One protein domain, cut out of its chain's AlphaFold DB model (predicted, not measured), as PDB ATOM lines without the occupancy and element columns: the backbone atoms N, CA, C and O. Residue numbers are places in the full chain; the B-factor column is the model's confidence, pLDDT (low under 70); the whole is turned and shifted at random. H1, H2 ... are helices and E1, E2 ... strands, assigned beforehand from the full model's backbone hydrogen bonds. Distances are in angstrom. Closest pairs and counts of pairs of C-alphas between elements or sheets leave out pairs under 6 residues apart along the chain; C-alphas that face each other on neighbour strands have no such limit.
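This is residues 99 to 179 of the 193 residues of an uncharacterized protein of uncultured bacterium (gcode 4) (UniProt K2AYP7). A narrow sheet of three strands stands in the middle, with helix H2 over one face and helix H3 over the other, both running along the strands; short H1 sits at one end of the sheet. The printed part has 81 residues, with E1, H1, H2, E2, E3 and H3 in that order along the chain, and its class is mixed, helices and strands. The sheet, in order E1 E2 E3, is mixed. The whole is only just compact, close to loose, with a radius of gyration of the C-alphas of 13.5 A and spans of 37 by 33 by 19 A.

Find C-alpha 105 at (198.885, 277.022, 193.681); from there E1 runs 20.3 A to residue 111. H1 is residues 112 to 116, and H2, residues 122 to 135, is 20.3 A long. E2, residues 141 to 148, covers 22.1 A, and E3, residues 151 to 158, 22.8 A. H3, residues 164 to 177, runs 20.4 A to C-alpha 177 at (190.079, 271.112, 174.889).

Look first at E1 and E2, parallel at 10 degrees, with N 110 and O 145 2.8 A apart. E2 and E3 are an antiparallel hairpin, with N 146 and O 153 2.8 A apart. E1, H1, H2 and E2 form a strand-helix-strand unit, two parallel neighbour strands with helices between, its crossover right-handed. H1 only grazes the sheet. H2 is on the sheet at a height of 9.6 A; its closest C-alpha pair with E3 is Leu 133 and Tyr 157, 7.0 A. H3 is on the opposite face at 10.5 A. Each O i to N i+4 pair is within hydrogen-bond range in H1 and H3, and 8 of 10 in H2.

The C-alphas of Lys 117 and Lys 163, 38.3 A apart, are the farthest. The printed part has no cut, and its links are tight. Mean pLDDT of the printed part is 71.6; look for values under 70 at residues 154 to 179, among others.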
ATOM      1  N   LYS A  99     205.330 278.804 191.935       85.25
ATOM      2  CA  LYS A  99     204.408 278.944 193.062       85.25
ATOM      3  C   LYS A  99     203.675 280.274 192.968       85.25
ATOM      4  O   LYS A  99     204.292 281.322 192.793       85.25
ATOM      5  N   ASN A 100     202.362 280.237 193.153       83.62
ATOM      6  CA  ASN A 100     201.550 281.419 193.393       83.62
ATOM      7  C   ASN A 100     201.069 281.415 194.845       83.62
ATOM      8  O   ASN A 100     200.188 280.641 195.215       83.62
ATOM      9  N   GLU A 101     201.649 282.297 195.656       81.12
ATOM     10  CA  GLU A 101     201.371 282.374 197.096       81.12
ATOM     11  C   GLU A 101     199.987 282.935 197.411       81.12
ATOM     12  O   GLU A 101     199.372 282.541 198.394       81.12
ATOM     13  N   LYS A 102     199.454 283.810 196.553       78.12
ATOM     14  CA  LYS A 102     198.125 284.403 196.754       78.12
ATOM     15  C   LYS A 102     197.015 283.355 196.700       78.12
ATOM     16  O   LYS A 102     195.996 283.510 197.365       78.12
ATOM     17  N   TRP A 103     197.204 282.322 195.885       74.12
ATOM     18  CA  TRP A 103     196.204 281.282 195.652       74.12
ATOM     19  C   TRP A 103     196.636 279.908 196.169       74.12
ATOM     20  O   TRP A 103     195.898 278.945 195.990       74.12
ATOM     21  N   ASN A 104     197.821 279.807 196.785       79.75
ATOM     22  CA  ASN A 104     198.436 278.544 197.192       79.75
ATOM     23  C   ASN A 104     198.411 277.498 196.066       79.75
ATOM     24  O   ASN A 104     197.990 276.361 196.270       79.75
ATOM     25  N   ILE A 105     198.833 277.896 194.862       81.06
ATOM     26  CA  ILE A 105     198.885 277.022 193.681       81.06
ATOM     27  C   ILE A 105     200.340 276.768 193.312       81.06
ATOM     28  O   ILE A 105     201.154 277.694 193.314       81.06
ATOM     29  N   ILE A 106     200.647 275.527 192.947       85.06
ATOM     30  CA  ILE A 106     201.925 275.148 192.353       85.06
ATOM     31  C   ILE A 106     201.702 274.528 190.980       85.06
ATOM     32  O   ILE A 106     200.771 273.747 190.779       85.06
ATOM     33  N   TRP A 107     202.585 274.850 190.040       86.25
ATOM     34  CA  TRP A 107     202.623 274.161 188.762       86.25
ATOM     35  C   TRP A 107     204.018 274.025 188.189       86.25
ATOM     36  O   TRP A 107     204.928 274.767 188.541       86.25
ATOM     37  N   ALA A 108     204.170 273.079 187.270       86.12
ATOM     38  CA  ALA A 108     205.370 272.938 186.458       86.12
ATOM     39  C   ALA A 108     204.992 272.526 185.035       86.12
ATOM     40  O   ALA A 108     204.050 271.756 184.824       86.12
ATOM     41  N   THR A 109     205.764 273.016 184.067       86.25
ATOM     42  CA  THR A 109     205.671 272.589 182.670       86.25
ATOM     43  C   THR A 109     206.852 271.684 182.348       86.25
ATOM     44  O   THR A 109     208.012 272.086 182.480       86.25
ATOM     45  N   LEU A 110     206.550 270.456 181.943       86.12
ATOM     46  CA  LEU A 110     207.504 269.395 181.656       86.12
ATOM     47  C   LEU A 110     207.387 269.002 180.179       86.12
ATOM     48  O   LEU A 110     206.307 269.021 179.597       86.12
ATOM     49  N   ASP A 111     208.511 268.649 179.574       87.12
ATOM     50  CA  ASP A 111     208.613 268.267 178.164       87.12
ATOM     51  C   ASP A 111     209.127 266.829 178.083       87.12
ATOM     52  O   ASP A 111     209.954 266.436 178.911       87.12
ATOM     53  N   LYS A 112     208.673 266.054 177.093       84.19
ATOM     54  CA  LYS A 112     209.130 264.684 176.831       84.19
ATOM     55  C   LYS A 112     210.653 264.539 176.871       84.19
ATOM     56  O   LYS A 112     211.148 263.592 177.473       84.19
ATOM     57  N   LYS A 113     211.400 265.518 176.347       86.88
ATOM     58  CA  LYS A 113     212.875 265.532 176.355       86.88
ATOM     59  C   LYS A 113     213.465 265.367 177.755       86.88
ATOM     60  O   LYS A 113     214.545 264.798 177.903       86.88
ATOM     61  N   LEU A 114     212.776 265.871 178.782       84.12
ATOM     62  CA  LEU A 114     213.187 265.696 180.170       84.12
ATOM     63  C   LEU A 114     213.113 264.223 180.583       84.12
ATOM     64  O   LEU A 114     214.009 263.751 181.269       84.12
ATOM     65  N   PHE A 115     212.084 263.496 180.157       82.25
ATOM     66  CA  PHE A 115     211.892 262.085 180.497       82.25
ATOM     67  C   PHE A 115     212.765 261.163 179.646       82.25
ATOM     68  O   PHE A 115     213.357 260.228 180.188       82.25
ATOM     69  N   ASP A 116     212.947 261.488 178.362       84.50
ATOM     70  CA  ASP A 116     213.861 260.772 177.464       84.50
ATOM     71  C   ASP A 116     215.301 260.793 178.014       84.50
ATOM     72  O   ASP A 116     215.980 259.764 178.021       84.50
ATOM     73  N   LYS A 117     215.744 261.933 178.577       85.19
ATOM     74  CA  LYS A 117     217.062 262.092 179.229       85.19
ATOM     75  C   LYS A 117     217.311 261.077 180.349       85.19
ATOM     76  O   LYS A 117     218.458 260.707 180.578       85.19
ATOM     77  N   PHE A 118     216.261 260.647 181.046       80.38
ATOM     78  CA  PHE A 118     216.352 259.731 182.186       80.38
ATOM     79  C   PHE A 118     215.756 258.349 181.888       80.38
ATOM     80  O   PHE A 118     215.575 257.561 182.812       80.38
ATOM     81  N   SER A 119     215.455 258.048 180.616       80.88
ATOM     82  CA  SER A 119     214.850 256.776 180.187       80.88
ATOM     83  C   SER A 119     213.586 256.406 180.982       80.88
ATOM     84  O   SER A 119     213.341 255.236 181.269       80.88
ATOM     85  N   ILE A 120     212.793 257.413 181.363       74.56
ATOM     86  CA  ILE A 120     211.566 257.224 182.143       74.56
ATOM     87  C   ILE A 120     210.393 257.034 181.189       74.56
ATOM     88  O   ILE A 120     210.091 257.910 180.377       74.56
ATOM     89  N   ASP A 121     209.701 255.904 181.323       74.75
ATOM     90  CA  ASP A 121     208.444 255.677 180.624       74.75
ATOM     91  C   ASP A 121     207.268 256.417 181.282       74.75
ATOM     92  O   ASP A 121     207.296 256.873 182.428       74.75
ATOM     93  N   PHE A 122     206.178 256.530 180.533       67.12
ATOM     94  CA  PHE A 122     204.981 257.230 180.978       67.12
ATOM     95  C   PHE A 122     204.284 256.580 182.186       67.12
ATOM     96  O   PHE A 122     203.546 257.251 182.908       67.12
ATOM     97  N   PHE A 123     204.472 255.279 182.416       66.25
ATOM     98  CA  PHE A 123     203.875 254.614 183.573       66.25
ATOM     99  C   PHE A 123     204.589 255.048 184.859       66.25
ATOM    100  O   PHE A 123     203.948 255.478 185.819       66.25
ATOM    101  N   SER A 124     205.919 255.059 184.811       69.88
ATOM    102  CA  SER A 124     206.818 255.529 185.865       69.88
ATOM    103  C   SER A 124     206.643 257.022 186.171       69.88
ATOM    104  O   SER A 124     206.880 257.466 187.294       69.88
ATOM    105  N   LEU A 125     206.187 257.807 185.189       71.19
ATOM    106  CA  LEU A 125     205.859 259.221 185.359       71.19
ATOM    107  C   LEU A 125     204.730 259.453 186.370       71.19
ATOM    108  O   LEU A 125     204.833 260.365 187.186       71.19
ATOM    109  N   ASN A 126     203.661 258.651 186.335       68.94
ATOM    110  CA  ASN A 126     202.551 258.833 187.276       68.94
ATOM    111  C   ASN A 126     203.007 258.526 188.711       68.94
ATOM    112  O   ASN A 126     202.723 259.310 189.609       68.94
ATOM    113  N   GLU A 127     203.791 257.459 188.908       71.69
ATOM    114  CA  GLU A 127     204.361 257.112 190.220       71.69
ATOM    115  C   GLU A 127     205.263 258.237 190.761       71.69
ATOM    116  O   GLU A 127     205.179 258.613 191.930       71.69
ATOM    117  N   LEU A 128     206.103 258.814 189.897       71.38
ATOM    118  CA  LEU A 128     206.982 259.927 190.250       71.38
ATOM    119  C   LEU A 128     206.197 261.193 190.601       71.38
ATOM    120  O   LEU A 128     206.546 261.902 191.546       71.38
ATOM    121  N   ILE A 129     205.129 261.474 189.858       71.62
ATOM    122  CA  ILE A 129     204.249 262.604 190.141       71.62
ATOM    123  C   ILE A 129     203.535 262.394 191.468       71.62
ATOM    124  O   ILE A 129     203.548 263.308 192.281       71.62
ATOM    125  N   ASP A 130     203.004 261.207 191.746       71.25
ATOM    126  CA  ASP A 130     202.373 260.919 193.035       71.25
ATOM    127  C   ASP A 130     203.356 261.143 194.192       71.25
ATOM    128  O   ASP A 130     203.039 261.843 195.154       71.25
ATOM    129  N   GLN A 131     204.593 260.654 194.071       70.88
ATOM    130  CA  GLN A 131     205.646 260.886 195.062       70.88
ATOM    131  C   GLN A 131     205.994 262.378 195.237       70.88
ATOM    132  O   GLN A 131     206.129 262.846 196.371       70.88
ATOM    133  N   LEU A 132     206.107 263.144 194.144       70.25
ATOM    134  CA  LEU A 132     206.296 264.600 194.190       70.25
ATOM    135  C   LEU A 132     205.131 265.290 194.903       70.25
ATOM    136  O   LEU A 132     205.349 266.122 195.781       70.25
ATOM    137  N   LEU A 133     203.897 264.925 194.561       69.62
ATOM    138  CA  LEU A 133     202.678 265.489 195.128       69.62
ATOM    139  C   LEU A 133     202.577 265.240 196.634       69.62
ATOM    140  O   LEU A 133     202.245 266.162 197.375       69.62
ATOM    141  N   PHE A 134     202.930 264.039 197.100       65.88
ATOM    142  CA  PHE A 134     202.966 263.720 198.531       65.88
ATOM    143  C   PHE A 134     203.993 264.548 199.316       65.88
ATOM    144  O   PHE A 134     203.823 264.749 200.520       65.88
ATOM    145  N   SER A 135     205.051 265.038 198.662       67.75
ATOM    146  CA  SER A 135     206.083 265.850 199.316       67.75
ATOM    147  C   SER A 135     205.685 267.321 199.507       67.75
ATOM    148  O   SER A 135     206.223 267.993 200.390       67.75
ATOM    149  N   ILE A 136     204.722 267.823 198.724       71.31
ATOM    150  CA  ILE A 136     204.301 269.226 198.734       71.31
ATOM    151  C   ILE A 136     203.203 269.425 199.785       71.31
ATOM    152  O   ILE A 136     202.066 268.982 199.625       71.31
ATOM    153  N   LYS A 137     203.538 270.130 200.870       73.00
ATOM    154  CA  LYS A 137     202.588 270.532 201.920       73.00
ATOM    155  C   LYS A 137     202.085 271.954 201.683       73.00
ATOM    156  O   LYS A 137     202.746 272.744 201.020       73.00
ATOM    157  N   ASP A 138     200.923 272.263 202.254       74.50
ATOM    158  CA  ASP A 138     200.371 273.624 202.318       74.50
ATOM    159  C   ASP A 138     200.087 274.271 200.953       74.50
ATOM    160  O   ASP A 138     200.241 275.475 200.752       74.50
ATOM    161  N   VAL A 139     199.629 273.454 200.005       74.75
ATOM    162  CA  VAL A 139     199.197 273.882 198.671       74.75
ATOM    163  C   VAL A 139     197.756 273.436 198.449       74.75
ATOM    164  O   VAL A 139     197.361 272.329 198.827       74.75
ATOM    165  N   GLU A 140     196.945 274.313 197.863       76.56
ATOM    166  CA  GLU A 140     195.552 274.017 197.538       76.56
ATOM    167  C   GLU A 140     195.447 273.167 196.272       76.56
ATOM    168  O   GLU A 140     194.695 272.186 196.246       76.56
ATOM    169  N   VAL A 141     196.229 273.513 195.243       76.69
ATOM    170  CA  VAL A 141     196.272 272.787 193.969       76.69
ATOM    171  C   VAL A 141     197.684 272.679 193.424       76.69
ATOM    172  O   VAL A 141     198.422 273.660 193.356       76.69
ATOM    173  N   VAL A 142     198.008 271.473 192.962       78.19
ATOM    174  CA  VAL A 142     199.187 271.200 192.148       78.19
ATOM    175  C   VAL A 142     198.733 270.719 190.777       78.19
ATOM    176  O   VAL A 142     197.866 269.846 190.684       78.19
ATOM    177  N   PHE A 143     199.322 271.253 189.710       80.44
ATOM    178  CA  PHE A 143     199.152 270.692 188.374       80.44
ATOM    179  C   PHE A 143     200.466 270.634 187.595       80.44
ATOM    180  O   PHE A 143     201.298 271.533 187.664       80.44
ATOM    181  N   PHE A 144     200.642 269.573 186.818       82.38
ATOM    182  CA  PHE A 144     201.761 269.415 185.896       82.38
ATOM    183  C   PHE A 144     201.241 269.454 184.467       82.38
ATOM    184  O   PHE A 144     200.365 268.665 184.117       82.38
ATOM    185  N   CYS A 145     201.790 270.352 183.655       84.25
ATOM    186  CA  CYS A 145     201.542 270.425 182.219       84.25
ATOM    187  C   CYS A 145     202.663 269.678 181.501       84.25
ATOM    188  O   CYS A 145     203.813 270.099 181.561       84.25
ATOM    189  N   ILE A 146     202.347 268.570 180.844       83.50
ATOM    190  CA  ILE A 146     203.335 267.661 180.265       83.50
ATOM    191  C   ILE A 146     203.125 267.601 178.762       83.50
ATOM    192  O   ILE A 146     202.106 267.092 178.304       83.50
ATOM    193  N   SER A 147     204.082 268.113 177.994       84.06
ATOM    194  CA  SER A 147     204.097 267.924 176.544       84.06
ATOM    195  C   SER A 147     204.708 266.562 176.222       84.06
ATOM    196  O   SER A 147     205.860 266.302 176.569       84.06
ATOM    197  N   TRP A 148     203.927 265.683 175.597       79.56
ATOM    198  CA  TRP A 148     204.319 264.326 175.238       79.56
ATOM    199  C   TRP A 148     203.783 263.969 173.851       79.56
ATOM    200  O   TRP A 148     202.573 263.872 173.675       79.56
ATOM    201  N   ASP A 149     204.675 263.754 172.879       76.75
ATOM    202  CA  ASP A 149     204.321 263.381 171.496       76.75
ATOM    203  C   ASP A 149     203.223 264.279 170.900       76.75
ATOM    204  O   ASP A 149     202.163 263.808 170.495       76.75
ATOM    205  N   GLU A 150     203.463 265.597 170.930       70.12
ATOM    206  CA  GLU A 150     202.549 266.658 170.458       70.12
ATOM    207  C   GLU A 150     201.227 266.779 171.237       70.12
ATOM    208  O   GLU A 150     200.461 267.716 171.025       70.12
ATOM    209  N   LYS A 151     200.989 265.908 172.221       73.31
ATOM    210  CA  LYS A 151     199.847 265.993 173.130       73.31
ATOM    211  C   LYS A 151     200.239 266.715 174.407       73.31
ATOM    212  O   LYS A 151     201.318 266.514 174.963       73.31
ATOM    213  N   LEU A 152     199.333 267.541 174.913       72.75
ATOM    214  CA  LEU A 152     199.468 268.141 176.234       72.75
ATOM    215  C   LEU A 152     198.672 267.306 177.234       72.75
ATOM    216  O   LEU A 152     197.453 267.231 177.141       72.75
ATOM    217  N   LYS A 153     199.344 266.697 178.207       71.44
ATOM    218  CA  LYS A 153     198.698 266.017 179.332       71.44
ATOM    219  C   LYS A 153     198.762 266.895 180.569       71.44
ATOM    220  O   LYS A 153     199.792 267.496 180.858       71.44
ATOM    221  N   ILE A 154     197.673 266.928 181.331       69.50
ATOM    222  CA  ILE A 154     197.621 267.648 182.601       69.50
ATOM    223  C   ILE A 154     197.328 266.660 183.714       69.50
ATOM    224  O   ILE A 154     196.319 265.961 183.678       69.50
ATOM    225  N   ILE A 155     198.216 266.602 184.703       68.19
ATOM    226  CA  ILE A 155     198.031 265.787 185.907       68.19
ATOM    227  C   ILE A 155     197.788 266.731 187.074       68.19
ATOM    228  O   ILE A 155     198.482 267.739 187.199       68.19
ATOM    229  N   ARG A 156     196.779 266.436 187.901       68.00
ATOM    230  CA  ARG A 156     196.332 267.331 188.973       68.00
ATOM    231  C   ARG A 156     196.216 266.621 190.304       68.00
ATOM    232  O   ARG A 156     195.720 265.502 190.383       68.00
ATOM    233  N   TYR A 157     196.557 267.357 191.349       67.00
ATOM    234  CA  TYR A 157     196.281 267.001 192.727       67.00
ATOM    235  C   TYR A 157     195.606 268.168 193.426       67.00
ATOM    236  O   TYR A 157     196.042 269.318 193.330       67.00
ATOM    237  N   LYS A 158     194.528 267.856 194.136       65.12
ATOM    238  CA  LYS A 158     193.716 268.825 194.857       65.12
ATOM    239  C   LYS A 158     193.671 268.438 196.324       65.12
ATOM    240  O   LYS A 158     193.224 267.342 196.664       65.12
ATOM    241  N   ASN A 159     194.016 269.377 197.199       62.28
ATOM    242  CA  ASN A 159     193.604 269.273 198.589       62.28
ATOM    243  C   ASN A 159     192.097 269.587 198.653       62.28
ATOM    244  O   ASN A 159     191.654 270.621 198.151       62.28
ATOM    245  N   LYS A 160     191.276 268.679 199.200       56.00
ATOM    246  CA  LYS A 160     189.799 268.618 199.048       56.00
ATOM    247  C   LYS A 160     188.995 269.836 199.565       56.00
ATOM    248  O   LYS A 160     187.775 269.751 199.663       56.00
ATOM    249  N   LYS A 161     189.614 270.970 199.901       57.78
ATOM    250  CA  LYS A 161     188.991 272.031 200.705       57.78
ATOM    251  C   LYS A 161     188.310 273.180 199.944       57.78
ATOM    252  O   LYS A 161     187.538 273.890 200.578       57.78
ATOM    253  N   THR A 162     188.509 273.385 198.635       57.25
ATOM    254  CA  THR A 162     188.027 274.629 197.977       57.25
ATOM    255  C   THR A 162     187.161 274.425 196.716       57.25
ATOM    256  O   THR A 162     187.575 273.789 195.744       57.25
ATOM    257  N   LYS A 163     185.934 274.992 196.724       61.25
ATOM    258  CA  LYS A 163     184.970 275.031 195.591       61.25
ATOM    259  C   LYS A 163     185.429 275.937 194.434       61.25
ATOM    260  O   LYS A 163     185.323 275.540 193.284       61.25
ATOM    261  N   LYS A 164     186.041 277.096 194.719       59.41
ATOM    262  CA  LYS A 164     186.535 278.057 193.700       59.41
ATOM    263  C   LYS A 164     187.525 277.456 192.692       59.41
ATOM    264  O   LYS A 164     187.607 277.889 191.550       59.41
ATOM    265  N   LEU A 165     188.276 276.441 193.111       57.62
ATOM    266  CA  LEU A 165     189.226 275.737 192.254       57.62
ATOM    267  C   LEU A 165     188.558 274.743 191.295       57.62
ATOM    268  O   LEU A 165     189.163 274.422 190.282       57.62
ATOM    269  N   GLN A 166     187.325 274.287 191.562       58.12
ATOM    270  CA  GLN A 166     186.554 273.513 190.575       58.12
ATOM    271  C   GLN A 166     186.206 274.382 189.369       58.12
ATOM    272  O   GLN A 166     186.438 273.966 188.244       58.12
ATOM    273  N   GLU A 167     185.754 275.615 189.598       63.75
ATOM    274  CA  GLU A 167     185.409 276.555 188.525       63.75
ATOM    275  C   GLU A 167     186.629 276.916 187.663       63.75
ATOM    276  O   GLU A 167     186.564 276.846 186.440       63.75
ATOM    277  N   LEU A 168     187.771 277.225 188.293       62.00
ATOM    278  CA  LEU A 168     189.035 277.501 187.593       62.00
ATOM    279  C   LEU A 168     189.525 276.306 186.768       62.00
ATOM    280  O   LEU A 168     189.994 276.485 185.647       62.00
ATOM    281  N   VAL A 169     189.399 275.094 187.310       58.09
ATOM    282  CA  VAL A 169     189.752 273.860 186.602       58.09
ATOM    283  C   VAL A 169     188.829 273.628 185.407       58.09
ATOM    284  O   VAL A 169     189.337 273.355 184.325       58.09
ATOM    285  N   CYS A 170     187.515 273.808 185.559       62.25
ATOM    286  CA  CYS A 170     186.561 273.692 184.453       62.25
ATOM    287  C   CYS A 170     186.834 274.723 183.344       62.25
ATOM    288  O   CYS A 170     186.726 274.399 182.163       62.25
ATOM    289  N   ILE A 171     187.222 275.955 183.704       65.31
ATOM    290  CA  ILE A 171     187.616 276.994 182.736       65.31
ATOM    291  C   ILE A 171     188.879 276.568 181.981       65.31
ATOM    292  O   ILE A 171     188.880 276.570 180.753       65.31
ATOM    293  N   PHE A 172     189.922 276.141 182.699       63.31
ATOM    294  CA  PHE A 172     191.158 275.666 182.074       63.31
ATOM    295  C   PHE A 172     190.913 274.454 181.166       63.31
ATOM    296  O   PHE A 172     191.434 274.415 180.059       63.31
ATOM    297  N   GLU A 173     190.109 273.473 181.587       60.09
ATOM    298  CA  GLU A 173     189.771 272.298 180.768       60.09
ATOM    299  C   GLU A 173     189.070 272.667 179.474       60.09
ATOM    300  O   GLU A 173     189.427 272.148 178.417       60.09
ATOM    301  N   ARG A 174     188.103 273.580 179.552       60.50
ATOM    302  CA  ARG A 174     187.391 274.065 178.378       60.50
ATOM    303  C   ARG A 174     188.345 274.745 177.400       60.50
ATOM    304  O   ARG A 174     188.288 274.452 176.211       60.50
ATOM    305  N   ASP A 175     189.234 275.594 177.906       55.34
ATOM    306  CA  ASP A 175     190.163 276.372 177.083       55.34
ATOM    307  C   ASP A 175     191.340 275.522 176.547       55.34
ATOM    308  O   ASP A 175     191.980 275.883 175.562       55.34
ATOM    309  N   LEU A 176     191.620 274.367 177.158       52.97
ATOM    310  CA  LEU A 176     192.618 273.398 176.692       52.97
ATOM    311  C   LEU A 176     192.042 272.380 175.698       52.97
ATOM    312  O   LEU A 176     192.731 272.016 174.746       52.97
ATOM    313  N   MET A 177     190.783 271.955 175.868       47.53
ATOM    314  CA  MET A 177     190.079 271.112 174.889       47.53
ATOM    315  C   MET A 177     189.786 271.851 173.579       47.53
ATOM    316  O   MET A 177     189.746 271.227 172.522       47.53
ATOM    317  N   THR A 178     189.628 273.178 173.606       43.91
ATOM    318  CA  THR A 178     189.535 273.982 172.376       43.91
ATOM    319  C   THR A 178     190.872 274.093 171.634       43.91
ATOM    320  O   THR A 178     190.870 274.407 170.445       43.91
ATOM    321  N   CYS A 179     192.001 273.794 172.291       39.09
ATOM    322  CA  CYS A 179     193.337 273.799 171.690       39.09
ATOM    323  C   CYS A 179     193.868 272.412 171.286       39.09
ATOM    324  O   CYS A 179     194.822 272.359 170.518       39.09
TER     325      CYS A 179